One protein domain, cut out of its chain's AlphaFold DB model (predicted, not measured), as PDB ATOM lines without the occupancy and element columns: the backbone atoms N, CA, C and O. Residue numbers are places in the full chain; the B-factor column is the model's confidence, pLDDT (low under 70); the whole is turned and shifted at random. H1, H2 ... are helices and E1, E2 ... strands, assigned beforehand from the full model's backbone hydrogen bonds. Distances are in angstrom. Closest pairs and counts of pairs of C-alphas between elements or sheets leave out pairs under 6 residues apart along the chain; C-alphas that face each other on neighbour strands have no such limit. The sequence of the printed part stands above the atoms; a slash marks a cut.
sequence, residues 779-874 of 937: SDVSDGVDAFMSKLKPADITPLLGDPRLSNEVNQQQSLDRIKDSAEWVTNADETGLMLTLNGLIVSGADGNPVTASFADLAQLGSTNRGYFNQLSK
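This is residues 779 to 874 of the 937 residues of the protein "Lytic murein transglycosylase" of Yersinia intermedia (UniProt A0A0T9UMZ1). A small antiparallel sheet, E1 E2 E3, lies alongside helix H1 with one face towards it, and H3 crosses H1. H2 follows H1 nearly in line along the longest axis, with H4 at one end of the whole and the loop around Arg 805 at the other. The 96 printed residues, mixed in class, hold four named helices and three named strands in the order H1 H2 E1 E2 E3 H3 H4. The whole is elongated, 50 by 30 by 21 A, and only just compact, close to loose, with a radius of gyration of the C-alphas of 14.6 A.

Start at E1, residues 824 to 827, E2, 833 to 838, and E3, 852 to 854: a meander, each strand the antiparallel neighbour of the one before. Look for N 826 and O 835, 2.9 A apart, in hairpin E1 and E2, and N 834 and O 853, 2.8 A, in hairpin E2 and E3. H1, residues 779 to 791, is on the sheet over E2, its height 10.2 A over a local plane fitted to just 6 C-alphas. H3, residues 855 to 863, touches H1 about perpendicular at 85 degrees, the closest C-alphas being Gly 784 and Gly 862, 3.5 A. H2, residues 808 to 822, only grazes the sheet. H4, residues 868 to 874, is close to H1 but not clearly touching: C-alphas 779 and 870 are closest, 6.8 A. In these four helices every O i to N i+4 pair is within hydrogen-bond range.

Find C-alpha 779 at (-8.827, -28.552, -54.373); H1 runs 18.5 A from there. H2 runs 20.9 A from (-30.204, -49.218, -32.823), and E2 spans 16.9 A. H4 ends at (0.035, -25.368, -54.676).

The C-alphas of Arg 805 and Lys 874 are farthest apart, 50.2 A. The printed part has no cut; the links H1 to H2 and E2 to E3 are long. pLDDT is under 70 at residues 801 to 804 and 867 to 874.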
ATOM      1  N   SER A 779      -9.645 -27.626 -55.164       88.75
ATOM      2  CA  SER A 779      -8.827 -28.552 -54.373       88.75
ATOM      3  C   SER A 779      -9.124 -28.430 -52.880       88.75
ATOM      4  O   SER A 779      -9.285 -29.450 -52.218       88.75
ATOM      5  N   ASP A 780      -9.316 -27.206 -52.377       90.94
ATOM      6  CA  ASP A 780      -9.685 -26.974 -50.979       90.94
ATOM      7  C   ASP A 780     -11.105 -27.483 -50.682       90.94
ATOM      8  O   ASP A 780     -11.323 -28.114 -49.656       90.94
ATOM      9  N   VAL A 781     -12.073 -27.289 -51.583       92.81
ATOM     10  CA  VAL A 781     -13.425 -27.857 -51.410       92.81
ATOM     11  C   VAL A 781     -13.372 -29.385 -51.382       92.81
ATOM     12  O   VAL A 781     -14.024 -30.003 -50.546       92.81
ATOM     13  N   SER A 782     -12.567 -30.003 -52.252       91.94
ATOM     14  CA  SER A 782     -12.406 -31.458 -52.267       91.94
ATOM     15  C   SER A 782     -11.763 -32.000 -50.992       91.94
ATOM     16  O   SER A 782     -12.260 -32.977 -50.445       91.94
ATOM     17  N   ASP A 783     -10.686 -31.379 -50.514       90.19
ATOM     18  CA  ASP A 783     -10.043 -31.791 -49.260       90.19
ATOM     19  C   ASP A 783     -11.003 -31.573 -48.071       90.19
ATOM     20  O   ASP A 783     -11.014 -32.331 -47.100       90.19
ATOM     21  N   GLY A 784     -11.869 -30.557 -48.162       93.06
ATOM     22  CA  GLY A 784     -12.936 -30.287 -47.204       93.06
ATOM     23  C   GLY A 784     -14.018 -31.355 -47.183       93.06
ATOM     24  O   GLY A 784     -14.474 -31.728 -46.105       93.06
ATOM     25  N   VAL A 785     -14.397 -31.875 -48.349       93.06
ATOM     26  CA  VAL A 785     -15.319 -33.010 -48.482       93.06
ATOM     27  C   VAL A 785     -14.762 -34.239 -47.763       93.06
ATOM     28  O   VAL A 785     -15.456 -34.829 -46.932       93.06
ATOM     29  N   ASP A 786     -13.494 -34.576 -48.001       90.31
ATOM     30  CA  ASP A 786     -12.843 -35.724 -47.360       90.31
ATOM     31  C   ASP A 786     -12.752 -35.532 -45.836       90.31
ATOM     32  O   ASP A 786     -13.097 -36.419 -45.044       90.31
ATOM     33  N   ALA A 787     -12.368 -34.330 -45.401       90.69
ATOM     34  CA  ALA A 787     -12.316 -33.969 -43.992       90.69
ATOM     35  C   ALA A 787     -13.705 -34.005 -43.325       90.69
ATOM     36  O   ALA A 787     -13.815 -34.465 -42.185       90.69
ATOM     37  N   PHE A 788     -14.764 -33.572 -44.015       93.19
ATOM     38  CA  PHE A 788     -16.142 -33.643 -43.526       93.19
ATOM     39  C   PHE A 788     -16.572 -35.100 -43.332       93.19
ATOM     40  O   PHE A 788     -17.014 -35.476 -42.244       93.19
ATOM     41  N   MET A 789     -16.360 -35.947 -44.344       90.88
ATOM     42  CA  MET A 789     -16.709 -37.372 -44.295       90.88
ATOM     43  C   MET A 789     -15.963 -38.115 -43.182       90.88
ATOM     44  O   MET A 789     -16.546 -38.957 -42.492       90.88
ATOM     45  N   SER A 790     -14.698 -37.765 -42.929       88.69
ATOM     46  CA  SER A 790     -13.927 -38.353 -41.828       88.69
ATOM     47  C   SER A 790     -14.535 -38.051 -40.448       88.69
ATOM     48  O   SER A 790     -14.520 -38.915 -39.566       88.69
ATOM     49  N   LYS A 791     -15.129 -36.860 -40.279       89.38
ATOM     50  CA  LYS A 791     -15.678 -36.356 -39.009       89.38
ATOM     51  C   LYS A 791     -17.140 -36.734 -38.760       89.38
ATOM     52  O   LYS A 791     -17.582 -36.592 -37.622       89.38
ATOM     53  N   LEU A 792     -17.858 -37.220 -39.775       90.00
ATOM     54  CA  LEU A 792     -19.265 -37.621 -39.674       90.00
ATOM     55  C   LEU A 792     -19.452 -38.786 -38.681       90.00
ATOM     56  O   LEU A 792     -18.715 -39.783 -38.753       90.00
ATOM     57  N   LYS A 793     -20.433 -38.664 -37.773       91.38
ATOM     58  CA  LYS A 793     -20.741 -39.639 -36.710       91.38
ATOM     59  C   LYS A 793     -22.137 -40.255 -36.875       91.38
ATOM     60  O   LYS A 793     -22.992 -39.662 -37.529       91.38
ATOM     61  N   PRO A 794     -22.425 -41.404 -36.225       85.50
ATOM     62  CA  PRO A 794     -23.728 -42.065 -36.357       85.50
ATOM     63  C   PRO A 794     -24.906 -41.211 -35.863       85.50
ATOM     64  O   PRO A 794     -26.005 -41.327 -36.387       85.50
ATOM     65  N   ALA A 795     -24.673 -40.334 -34.880       84.31
ATOM     66  CA  ALA A 795     -25.691 -39.439 -34.327       84.31
ATOM     67  C   ALA A 795     -26.044 -38.250 -35.240       84.31
ATOM     68  O   ALA A 795     -27.027 -37.567 -34.972       84.31
ATOM     69  N   ASP A 796     -25.262 -37.999 -36.295       84.81
ATOM     70  CA  ASP A 796     -25.470 -36.862 -37.198       84.81
ATOM     71  C   ASP A 796     -26.440 -37.205 -38.346       84.81
ATOM     72  O   ASP A 796     -26.885 -36.315 -39.067       84.81
ATOM     73  N   ILE A 797     -26.783 -38.487 -38.515       86.00
ATOM     74  CA  ILE A 797     -27.567 -39.016 -39.637       86.00
ATOM     75  C   ILE A 797     -28.828 -39.743 -39.164       86.00
ATOM     76  O   ILE A 797     -28.864 -40.355 -38.098       86.00
ATOM     77  N   THR A 798     -29.864 -39.731 -39.997       83.94
ATOM     78  CA  THR A 798     -30.989 -40.655 -39.846       83.94
ATOM     79  C   THR A 798     -30.538 -42.049 -40.303       83.94
ATOM     80  O   THR A 798     -30.073 -42.185 -41.439       83.94
ATOM     81  N   PRO A 799     -30.660 -43.098 -39.465       78.50
ATOM     82  CA  PRO A 799     -30.289 -44.448 -39.870       78.50
ATOM     83  C   PRO A 799     -31.113 -44.919 -41.073       78.50
ATOM     84  O   PRO A 799     -32.327 -44.725 -41.139       78.50
ATOM     85  N   LEU A 800     -30.437 -45.570 -42.018       78.12
ATOM     86  CA  LEU A 800     -31.078 -46.247 -43.141       78.12
ATOM     87  C   LEU A 800     -31.898 -47.438 -42.610       78.12
ATOM     88  O   LEU A 800     -31.665 -47.913 -41.498       78.12
ATOM     89  N   LEU A 801     -32.846 -47.947 -43.407       67.88
ATOM     90  CA  LEU A 801     -33.609 -49.161 -43.080       67.88
ATOM     91  C   LEU A 801     -32.649 -50.331 -42.783       67.88
ATOM     92  O   LEU A 801     -32.060 -50.919 -43.694       67.88
ATOM     93  N   GLY A 802     -32.472 -50.614 -41.492       63.28
ATOM     94  CA  GLY A 802     -31.584 -51.643 -40.955       63.28
ATOM     95  C   GLY A 802     -32.301 -52.965 -40.683       63.28
ATOM     96  O   GLY A 802     -33.513 -53.087 -40.868       63.28
ATOM     97  N   ASP A 803     -31.555 -53.973 -40.232       69.62
ATOM     98  CA  ASP A 803     -32.145 -55.249 -39.821       69.62
ATOM     99  C   ASP A 803     -32.861 -55.050 -38.471       69.62
ATOM    100  O   ASP A 803     -32.208 -54.671 -37.490       69.62
ATOM    101  N   PRO A 804     -34.180 -55.308 -38.370       69.06
ATOM    102  CA  PRO A 804     -34.939 -55.105 -37.135       69.06
ATOM    103  C   PRO A 804     -34.482 -56.007 -35.974       69.06
ATOM    104  O   PRO A 804     -34.948 -55.837 -34.851       69.06
ATOM    105  N   ARG A 805     -33.587 -56.970 -36.227       73.75
ATOM    106  CA  ARG A 805     -32.983 -57.855 -35.218       73.75
ATOM    107  C   ARG A 805     -31.696 -57.294 -34.596       73.75
ATOM    108  O   ARG A 805     -31.193 -57.893 -33.649       73.75
ATOM    109  N   LEU A 806     -31.139 -56.200 -35.124       72.25
ATOM    110  CA  LEU A 806     -29.922 -55.553 -34.613       72.25
ATOM    111  C   LEU A 806     -30.261 -54.384 -33.674       72.25
ATOM    112  O   LEU A 806     -31.335 -53.793 -33.779       72.25
ATOM    113  N   SER A 807     -29.343 -54.035 -32.758       77.50
ATOM    114  CA  SER A 807     -29.536 -52.862 -31.892       77.50
ATOM    115  C   SER A 807     -29.536 -51.570 -32.712       77.50
ATOM    116  O   SER A 807     -28.961 -51.500 -33.803       77.50
ATOM    117  N   ASN A 808     -30.164 -50.525 -32.171       72.06
ATOM    118  CA  ASN A 808     -30.204 -49.218 -32.823       72.06
ATOM    119  C   ASN A 808     -28.796 -48.646 -33.044       72.06
ATOM    120  O   ASN A 808     -28.557 -48.087 -34.113       72.06
ATOM    121  N   GLU A 809     -27.851 -48.836 -32.111       76.94
ATOM    122  CA  GLU A 809     -26.471 -48.368 -32.312       76.94
ATOM    123  C   GLU A 809     -25.775 -49.112 -33.459       76.94
ATOM    124  O   GLU A 809     -25.075 -48.495 -34.261       76.94
ATOM    125  N   VAL A 810     -25.997 -50.426 -33.583       79.50
ATOM    126  CA  VAL A 810     -25.412 -51.234 -34.665       79.50
ATOM    127  C   VAL A 810     -26.001 -50.838 -36.018       79.50
ATOM    128  O   VAL A 810     -25.258 -50.661 -36.981       79.50
ATOM    129  N   ASN A 811     -27.320 -50.643 -36.097       77.88
ATOM    130  CA  ASN A 811     -27.982 -50.191 -37.323       77.88
ATOM    131  C   ASN A 811     -27.538 -48.773 -37.734       77.88
ATOM    132  O   ASN A 811     -27.355 -48.503 -38.924       77.88
ATOM    133  N   GLN A 812     -27.311 -47.875 -36.771       80.44
ATOM    134  CA  GLN A 812     -26.765 -46.537 -37.023       80.44
ATOM    135  C   GLN A 812     -25.310 -46.582 -37.504       80.44
ATOM    136  O   GLN A 812     -24.977 -45.905 -38.476       80.44
ATOM    137  N   GLN A 813     -24.456 -47.410 -36.892       85.12
ATOM    138  CA  GLN A 813     -23.066 -47.563 -37.324       85.12
ATOM    139  C   GLN A 813     -22.977 -48.164 -38.734       85.12
ATOM    140  O   GLN A 813     -22.289 -47.613 -39.584       85.12
ATOM    141  N   GLN A 814     -23.751 -49.215 -39.028       85.31
ATOM    142  CA  GLN A 814     -23.806 -49.797 -40.375       85.31
ATOM    143  C   GLN A 814     -24.330 -48.809 -41.425       85.31
ATOM    144  O   GLN A 814     -23.907 -48.850 -42.580       85.31
ATOM    145  N   SER A 815     -25.254 -47.922 -41.044       84.12
ATOM    146  CA  SER A 815     -25.729 -46.852 -41.926       84.12
ATOM    147  C   SER A 815     -24.616 -45.850 -42.223       84.12
ATOM    148  O   SER A 815     -24.424 -45.491 -43.383       84.12
ATOM    149  N   LEU A 816     -23.854 -45.441 -41.200       88.94
ATOM    150  CA  LEU A 816     -22.709 -44.550 -41.369       88.94
ATOM    151  C   LEU A 816     -21.629 -45.175 -42.254       88.94
ATOM    152  O   LEU A 816     -21.129 -44.490 -43.141       88.94
ATOM    153  N   ASP A 817     -21.292 -46.449 -42.046       88.31
ATOM    154  CA  ASP A 817     -20.270 -47.147 -42.833       88.31
ATOM    155  C   ASP A 817     -20.672 -47.188 -44.317       88.31
ATOM    156  O   ASP A 817     -19.912 -46.764 -45.183       88.31
ATOM    157  N   ARG A 818     -21.932 -47.543 -44.616       86.62
ATOM    158  CA  ARG A 818     -22.472 -47.500 -45.989       86.62
ATOM    159  C   ARG A 818     -22.439 -46.102 -46.601       86.62
ATOM    160  O   ARG A 818     -22.195 -45.962 -47.795       86.62
ATOM    161  N   ILE A 819     -22.714 -45.074 -45.803       89.00
ATOM    162  CA  ILE A 819     -22.650 -43.682 -46.253       89.00
ATOM    163  C   ILE A 819     -21.196 -43.279 -46.533       89.00
ATOM    164  O   ILE A 819     -20.932 -42.675 -47.564       89.00
ATOM    165  N   LYS A 820     -20.235 -43.641 -45.678       88.50
ATOM    166  CA  LYS A 820     -18.813 -43.340 -45.912       88.50
ATOM    167  C   LYS A 820     -18.246 -44.070 -47.128       88.50
ATOM    168  O   LYS A 820     -17.435 -43.487 -47.839       88.50
ATOM    169  N   ASP A 821     -18.704 -45.291 -47.380       87.75
ATOM    170  CA  ASP A 821     -18.184 -46.132 -48.459       87.75
ATOM    171  C   ASP A 821     -18.811 -45.836 -49.825       87.75
ATOM    172  O   ASP A 821     -18.195 -46.100 -50.856       87.75
ATOM    173  N   SER A 822     -20.068 -45.386 -49.865       86.81
ATOM    174  CA  SER A 822     -20.856 -45.378 -51.109       86.81
ATOM    175  C   SER A 822     -21.692 -44.125 -51.335       86.81
ATOM    176  O   SER A 822     -22.358 -44.038 -52.365       86.81
ATOM    177  N   ALA A 823     -21.709 -43.168 -50.402       89.12
ATOM    178  CA  ALA A 823     -22.407 -41.919 -50.656       89.12
ATOM    179  C   ALA A 823     -21.595 -41.009 -51.582       89.12
ATOM    180  O   ALA A 823     -20.375 -40.886 -51.483       89.12
ATOM    181  N   GLU A 824     -22.314 -40.331 -52.461       91.31
ATOM    182  CA  GLU A 824     -21.789 -39.376 -53.416       91.31
ATOM    183  C   GLU A 824     -22.218 -37.969 -53.017       91.31
ATOM    184  O   GLU A 824     -23.372 -37.716 -52.645       91.31
ATOM    185  N   TRP A 825     -21.282 -37.031 -53.130       93.12
ATOM    186  CA  TRP A 825     -21.589 -35.616 -53.020       93.12
ATOM    187  C   TRP A 825     -22.113 -35.096 -54.348       93.12
ATOM    188  O   TRP A 825     -21.507 -35.316 -55.397       93.12
ATOM    189  N   VAL A 826     -23.221 -34.368 -54.292       93.12
ATOM    190  CA  VAL A 826     -23.826 -33.706 -55.452       93.12
ATOM    191  C   VAL A 826     -24.058 -32.238 -55.129       93.12
ATOM    192  O   VAL A 826     -24.293 -31.876 -53.977       93.12
ATOM    193  N   THR A 827     -24.002 -31.371 -56.134       92.38
ATOM    194  CA  THR A 827     -24.296 -29.945 -55.940       92.38
ATOM    195  C   THR A 827     -25.769 -29.761 -55.578       92.38
ATOM    196  O   THR A 827     -26.651 -30.352 -56.205       92.38
ATOM    197  N   ASN A 828     -26.048 -28.964 -54.546       86.94
ATOM    198  CA  ASN A 828     -27.418 -28.688 -54.120       86.94
ATOM    199  C   ASN A 828     -28.164 -27.781 -55.127       86.94
ATOM    200  O   ASN A 828     -27.573 -27.166 -56.013       86.94
ATOM    201  N   ALA A 829     -29.495 -27.719 -55.023       77.88
ATOM    202  CA  ALA A 829     -30.342 -27.041 -56.013       77.88
ATOM    203  C   ALA A 829     -30.169 -25.516 -56.095       77.88
ATOM    204  O   ALA A 829     -30.486 -24.946 -57.134       77.88
ATOM    205  N   ASP A 830     -29.688 -24.869 -55.032       75.81
ATOM    206  CA  ASP A 830     -29.367 -23.437 -55.031       75.81
ATOM    207  C   ASP A 830     -27.880 -23.146 -55.294       75.81
ATOM    208  O   ASP A 830     -27.471 -21.989 -55.244       75.81
ATOM    209  N   GLU A 831     -27.094 -24.184 -55.604       85.81
ATOM    210  CA  GLU A 831     -25.676 -24.123 -55.971       85.81
ATOM    211  C   GLU A 831     -24.774 -23.430 -54.939       85.81
ATOM    212  O   GLU A 831     -23.697 -22.927 -55.255       85.81
ATOM    213  N   THR A 832     -25.194 -23.423 -53.675       88.12
ATOM    214  CA  THR A 832     -24.437 -22.834 -52.561       88.12
ATOM    215  C   THR A 832     -23.495 -23.828 -51.882       88.12
ATOM    216  O   THR A 832     -22.624 -23.436 -51.099       88.12
ATOM    217  N   GLY A 833     -23.648 -25.119 -52.172       92.31
ATOM    218  CA  GLY A 833     -22.873 -26.168 -51.532       92.31
ATOM    219  C   GLY A 833     -23.140 -27.555 -52.090       92.31
ATOM    220  O   GLY A 833     -23.696 -27.736 -53.176       92.31
ATOM    221  N   LEU A 834     -22.736 -28.551 -51.312       94.75
ATOM    222  CA  LEU A 834     -22.899 -29.957 -51.636       94.75
ATOM    223  C   LEU A 834     -23.909 -30.614 -50.696       94.75
ATOM    224  O   LEU A 834     -24.055 -30.234 -49.533       94.75
ATOM    225  N   MET A 835     -24.607 -31.613 -51.218       93.44
ATOM    226  CA  MET A 835     -25.534 -32.477 -50.504       93.44
ATOM    227  C   MET A 835     -25.085 -33.924 -50.657       93.44
ATOM    228  O   MET A 835     -24.630 -34.327 -51.729       93.44
ATOM    229  N   LEU A 836     -25.234 -34.704 -49.592       92.31
ATOM    230  CA  LEU A 836     -24.857 -36.109 -49.592       92.31
ATOM    231  C   LEU A 836     -26.010 -36.985 -50.094       92.31
ATOM    232  O   LEU A 836     -27.157 -36.851 -49.653       92.31
ATOM    233  N   THR A 837     -25.704 -37.901 -51.008       88.81
ATOM    234  CA  THR A 837     -26.682 -38.824 -51.594       88.81
ATOM    235  C   THR A 837     -26.159 -40.247 -51.602       88.81
ATOM    236  O   THR A 837     -24.965 -40.468 -51.726       88.81
ATOM    237  N   LEU A 838     -27.042 -41.231 -51.476       86.88
ATOM    238  CA  LEU A 838     -26.700 -42.646 -51.569       86.88
ATOM    239  C   LEU A 838     -27.626 -43.295 -52.595       86.88
ATOM    240  O   LEU A 838     -28.841 -43.326 -52.399       86.88
ATOM    241  N   ASN A 839     -27.064 -43.792 -53.701       81.62
ATOM    242  CA  ASN A 839     -27.826 -44.328 -54.838       81.62
ATOM    243  C   ASN A 839     -28.896 -43.347 -55.369       81.62
ATOM    244  O   ASN A 839     -30.013 -43.746 -55.696       81.62
ATOM    245  N   GLY A 840     -28.577 -42.047 -55.400       72.94
ATOM    246  CA  GLY A 840     -29.495 -40.987 -55.839       72.94
ATOM    247  C   GLY A 840     -30.580 -40.590 -54.828       72.94
ATOM    248  O   GLY A 840     -31.385 -39.706 -55.120       72.94
ATOM    249  N   LEU A 841     -30.615 -41.200 -53.636       80.06
ATOM    250  CA  LEU A 841     -31.495 -40.793 -52.537       80.06
ATOM    251  C   LEU A 841     -30.770 -39.838 -51.588       80.06
ATOM    252  O   LEU A 841     -29.590 -40.017 -51.301       80.06
ATOM    253  N   ILE A 842     -31.486 -38.835 -51.080       85.75
ATOM    254  CA  ILE A 842     -30.938 -37.856 -50.135       85.75
ATOM    255  C   ILE A 842     -30.627 -38.543 -48.805       85.75
ATOM    256  O   ILE A 842     -31.485 -39.218 -48.236       85.75
ATOM    257  N   VAL A 843     -29.416 -38.331 -48.289       87.94
ATOM    258  CA  VAL A 843     -29.065 -38.723 -46.922       87.94
ATOM    259  C   VAL A 843     -29.608 -37.664 -45.964       87.94
ATOM    260  O   VAL A 843     -29.237 -36.493 -46.048       87.94
ATOM    261  N   SER A 844     -30.497 -38.066 -45.058       87.06
ATOM    262  CA  SER A 844     -31.061 -37.182 -44.034       87.06
ATOM    263  C   SER A 844     -30.183 -37.140 -42.783       87.06
ATOM    264  O   SER A 844     -29.679 -38.168 -42.333       87.06
ATOM    265  N   GLY A 845     -30.043 -35.954 -42.198       86.31
ATOM    266  CA  GLY A 845     -29.494 -35.721 -40.873       86.31
ATOM    267  C   GLY A 845     -30.447 -36.186 -39.772       86.31
ATOM    268  O   GLY A 845     -31.592 -36.557 -40.041       86.31
ATOM    269  N   ALA A 846     -29.992 -36.176 -38.521       78.19
ATOM    270  CA  ALA A 846     -30.807 -36.580 -37.367       78.19
ATOM    271  C   ALA A 846     -32.022 -35.664 -37.096       78.19
ATOM    272  O   ALA A 846     -32.959 -36.055 -36.403       78.19
ATOM    273  N   ASP A 847     -32.025 -34.460 -37.664       78.19
ATOM    274  CA  ASP A 847     -33.125 -33.492 -37.637       78.19
ATOM    275  C   ASP A 847     -34.158 -33.707 -38.765       78.19
ATOM    276  O   ASP A 847     -35.133 -32.961 -38.870       78.19
ATOM    277  N   GLY A 848     -33.950 -34.722 -39.611       71.88
ATOM    278  CA  GLY A 848     -34.781 -35.031 -40.773       71.88
ATOM    279  C   GLY A 848     -34.488 -34.174 -42.010       71.88
ATOM    280  O   GLY A 848     -35.059 -34.445 -43.069       71.88
ATOM    281  N   ASN A 849     -33.592 -33.184 -41.923       83.25
ATOM    282  CA  ASN A 849     -33.194 -32.355 -43.063       83.25
ATOM    283  C   ASN A 849     -32.078 -33.029 -43.880       83.25
ATOM    284  O   ASN A 849     -31.387 -33.901 -43.367       83.25
ATOM    285  N   PRO A 850     -31.860 -32.658 -45.152       88.44
ATOM    286  CA  PRO A 850     -30.736 -33.172 -45.940       88.44
ATOM    287  C   PRO A 850     -29.366 -32.851 -45.320       88.44
ATOM    288  O   PRO A 850     -29.120 -31.712 -44.917       88.44
ATOM    289  N   VAL A 851     -28.437 -33.816 -45.321       91.12
ATOM    290  CA  VAL A 851     -27.028 -33.569 -44.966       91.12
ATOM    291  C   VAL A 851     -26.389 -32.715 -46.060       91.12
ATOM    292  O   VAL A 851     -26.230 -33.160 -47.201       91.12
ATOM    293  N   THR A 852     -26.034 -31.479 -45.713       92.56
ATOM    294  CA  THR A 852     -25.468 -30.486 -46.636       92.56
ATOM    295  C   THR A 852     -24.269 -29.770 -46.024       92.56
ATOM    296  O   THR A 852     -24.147 -29.679 -44.803       92.56
ATOM    297  N   ALA A 853     -23.383 -29.254 -46.875       93.19
ATOM    298  CA  ALA A 853     -22.267 -28.398 -46.482       93.19
ATOM    299  C   ALA A 853     -22.064 -27.296 -47.528       93.19
ATOM    300  O   ALA A 853     -22.078 -27.577 -48.730       93.19
ATOM    301  N   SER A 854     -21.889 -26.043 -47.096       93.75
ATOM    302  CA  SER A 854     -21.674 -24.930 -48.028       93.75
ATOM    303  C   SER A 854     -20.285 -25.000 -48.670       93.75
ATOM    304  O   SER A 854     -19.338 -25.529 -48.080       93.75
ATOM    305  N   PHE A 855     -20.126 -24.439 -49.871       94.31
ATOM    306  CA  PHE A 855     -18.813 -24.384 -50.523       94.31
ATOM    307  C   PHE A 855     -17.783 -23.596 -49.709       94.31
ATOM    308  O   PHE A 855     -16.612 -23.973 -49.686       94.31
ATOM    309  N   ALA A 856     -18.215 -22.537 -49.019       91.38
ATOM    310  CA  ALA A 856     -17.351 -21.742 -48.155       91.38
ATOM    311  C   ALA A 856     -16.836 -22.567 -46.965       91.38
ATOM    312  O   ALA A 856     -15.630 -22.587 -46.709       91.38
ATOM    313  N   ASP A 857     -17.728 -23.305 -46.296       93.06
ATOM    314  CA  ASP A 857     -17.365 -24.144 -45.150       93.06
ATOM    315  C   ASP A 857     -16.438 -25.289 -45.569       93.06
ATOM    316  O   ASP A 857     -15.442 -25.562 -44.897       93.06
ATOM    317  N   LEU A 858     -16.723 -25.933 -46.707       94.31
ATOM    318  CA  LEU A 858     -15.882 -26.999 -47.255       94.31
ATOM    319  C   LEU A 858     -14.497 -26.474 -47.643       94.31
ATOM    320  O   LEU A 858     -13.494 -27.063 -47.251       94.31
ATOM    321  N   ALA A 859     -14.409 -25.341 -48.344       91.94
ATOM    322  CA  ALA A 859     -13.122 -24.748 -48.705       91.94
ATOM    323  C   ALA A 859     -12.293 -24.378 -47.465       91.94
ATOM    324  O   ALA A 859     -11.092 -24.656 -47.404       91.94
ATOM    325  N   GLN A 860     -12.925 -23.796 -46.441       91.12
ATOM    326  CA  GLN A 860     -12.257 -23.489 -45.179       91.12
ATOM    327  C   GLN A 860     -11.770 -24.768 -44.485       91.12
ATOM    328  O   GLN A 860     -10.614 -24.843 -44.052       91.12
ATOM    329  N   LEU A 861     -12.622 -25.792 -44.420       90.44
ATOM    330  CA  LEU A 861     -12.293 -27.075 -43.817       90.44
ATOM    331  C   LEU A 861     -11.129 -27.760 -44.546       90.44
ATOM    332  O   LEU A 861     -10.197 -28.221 -43.890       90.44
ATOM    333  N   GLY A 862     -11.109 -27.769 -45.877       87.75
ATOM    334  CA  GLY A 862     -10.021 -28.378 -46.639       87.75
ATOM    335  C   GLY A 862      -8.728 -27.577 -46.612       87.75
ATOM    336  O   GLY A 862      -7.658 -28.166 -46.508       87.75
ATOM    337  N   SER A 863      -8.790 -26.240 -46.570       84.81
ATOM    338  CA  SER A 863      -7.586 -25.398 -46.456       84.81
ATOM    339  C   SER A 863      -6.746 -25.702 -45.204       84.81
ATOM    340  O   SER A 863      -5.527 -25.530 -45.217       84.81
ATOM    341  N   THR A 864      -7.390 -26.205 -44.145       82.19
ATOM    342  CA  THR A 864      -6.753 -26.612 -42.882       82.19
ATOM    343  C   THR A 864      -6.440 -28.112 -42.803       82.19
ATOM    344  O   THR A 864      -5.746 -28.530 -41.881       82.19
ATOM    345  N   ASN A 865      -6.911 -28.917 -43.763       81.62
ATOM    346  CA  ASN A 865      -6.763 -30.378 -43.809       81.62
ATOM    347  C   ASN A 865      -6.282 -30.853 -45.198       81.62
ATOM    348  O   ASN A 865      -6.733 -31.883 -45.692       81.62
ATOM    349  N   ARG A 866      -5.393 -30.087 -45.850       77.12
ATOM    350  CA  ARG A 866      -4.965 -30.359 -47.233       77.12
ATOM    351  C   ARG A 866      -4.263 -31.706 -47.379       77.12
ATOM    352  O   ARG A 866      -3.371 -32.038 -46.597       77.12
ATOM    353  N   GLY A 867      -4.589 -32.433 -48.446       68.88
ATOM    354  CA  GLY A 867      -3.887 -33.662 -48.815       68.88
ATOM    355  C   GLY A 867      -2.447 -33.396 -49.281       68.88
ATOM    356  O   GLY A 867      -2.163 -32.380 -49.919       68.88
ATOM    357  N   TYR A 868      -1.531 -34.338 -49.021       58.69
ATOM    358  CA  TYR A 868      -0.092 -34.218 -49.324       58.69
ATOM    359  C   TYR A 868       0.208 -33.796 -50.781       58.69
ATOM    360  O   TYR A 868       1.033 -32.916 -51.027       58.69
ATOM    361  N   PHE A 869      -0.502 -34.362 -51.763       56.34
ATOM    362  CA  PHE A 869      -0.314 -34.042 -53.186       56.34
ATOM    363  C   PHE A 869      -0.849 -32.652 -53.582       56.34
ATOM    364  O   PHE A 869      -0.234 -31.972 -54.408       56.34
ATOM    365  N   ASN A 870      -1.938 -32.187 -52.963       62.81
ATOM    366  CA  ASN A 870      -2.488 -30.844 -53.192       62.81
ATOM    367  C   ASN A 870      -1.601 -29.762 -52.562       62.81
ATOM    368  O   ASN A 870      -1.418 -28.685 -53.135       62.81
ATOM    369  N   GLN A 871      -0.983 -30.077 -51.421       61.38
ATOM    370  CA  GLN A 871       0.012 -29.229 -50.769       61.38
ATOM    371  C   GLN A 871       1.249 -29.028 -51.662       61.38
ATOM    372  O   GLN A 871       1.697 -27.896 -51.838       61.38
ATOM    373  N   LEU A 872       1.740 -30.098 -52.302       56.38
ATOM    374  CA  LEU A 872       2.857 -30.045 -53.253       56.38
ATOM    375  C   LEU A 872       2.511 -29.228 -54.517       56.38
ATOM    376  O   LEU A 872       3.274 -28.357 -54.923       56.38
ATOM    377  N   SER A 873       1.336 -29.470 -55.111       62.38
ATOM    378  CA  SER A 873       0.841 -28.771 -56.311       62.38
ATOM    379  C   SER A 873       0.729 -27.252 -56.114       62.38
ATOM    380  O   SER A 873       1.208 -26.477 -56.947       62.38
ATOM    381  N   LYS A 874       0.159 -26.803 -54.985       64.31
ATOM    382  CA  LYS A 874       0.035 -25.368 -54.676       64.31
ATOM    383  C   LYS A 874       1.379 -24.697 -54.404       64.31
ATOM    384  O   LYS A 874       1.539 -23.536 -54.764       64.31
TER     385      LYS A 874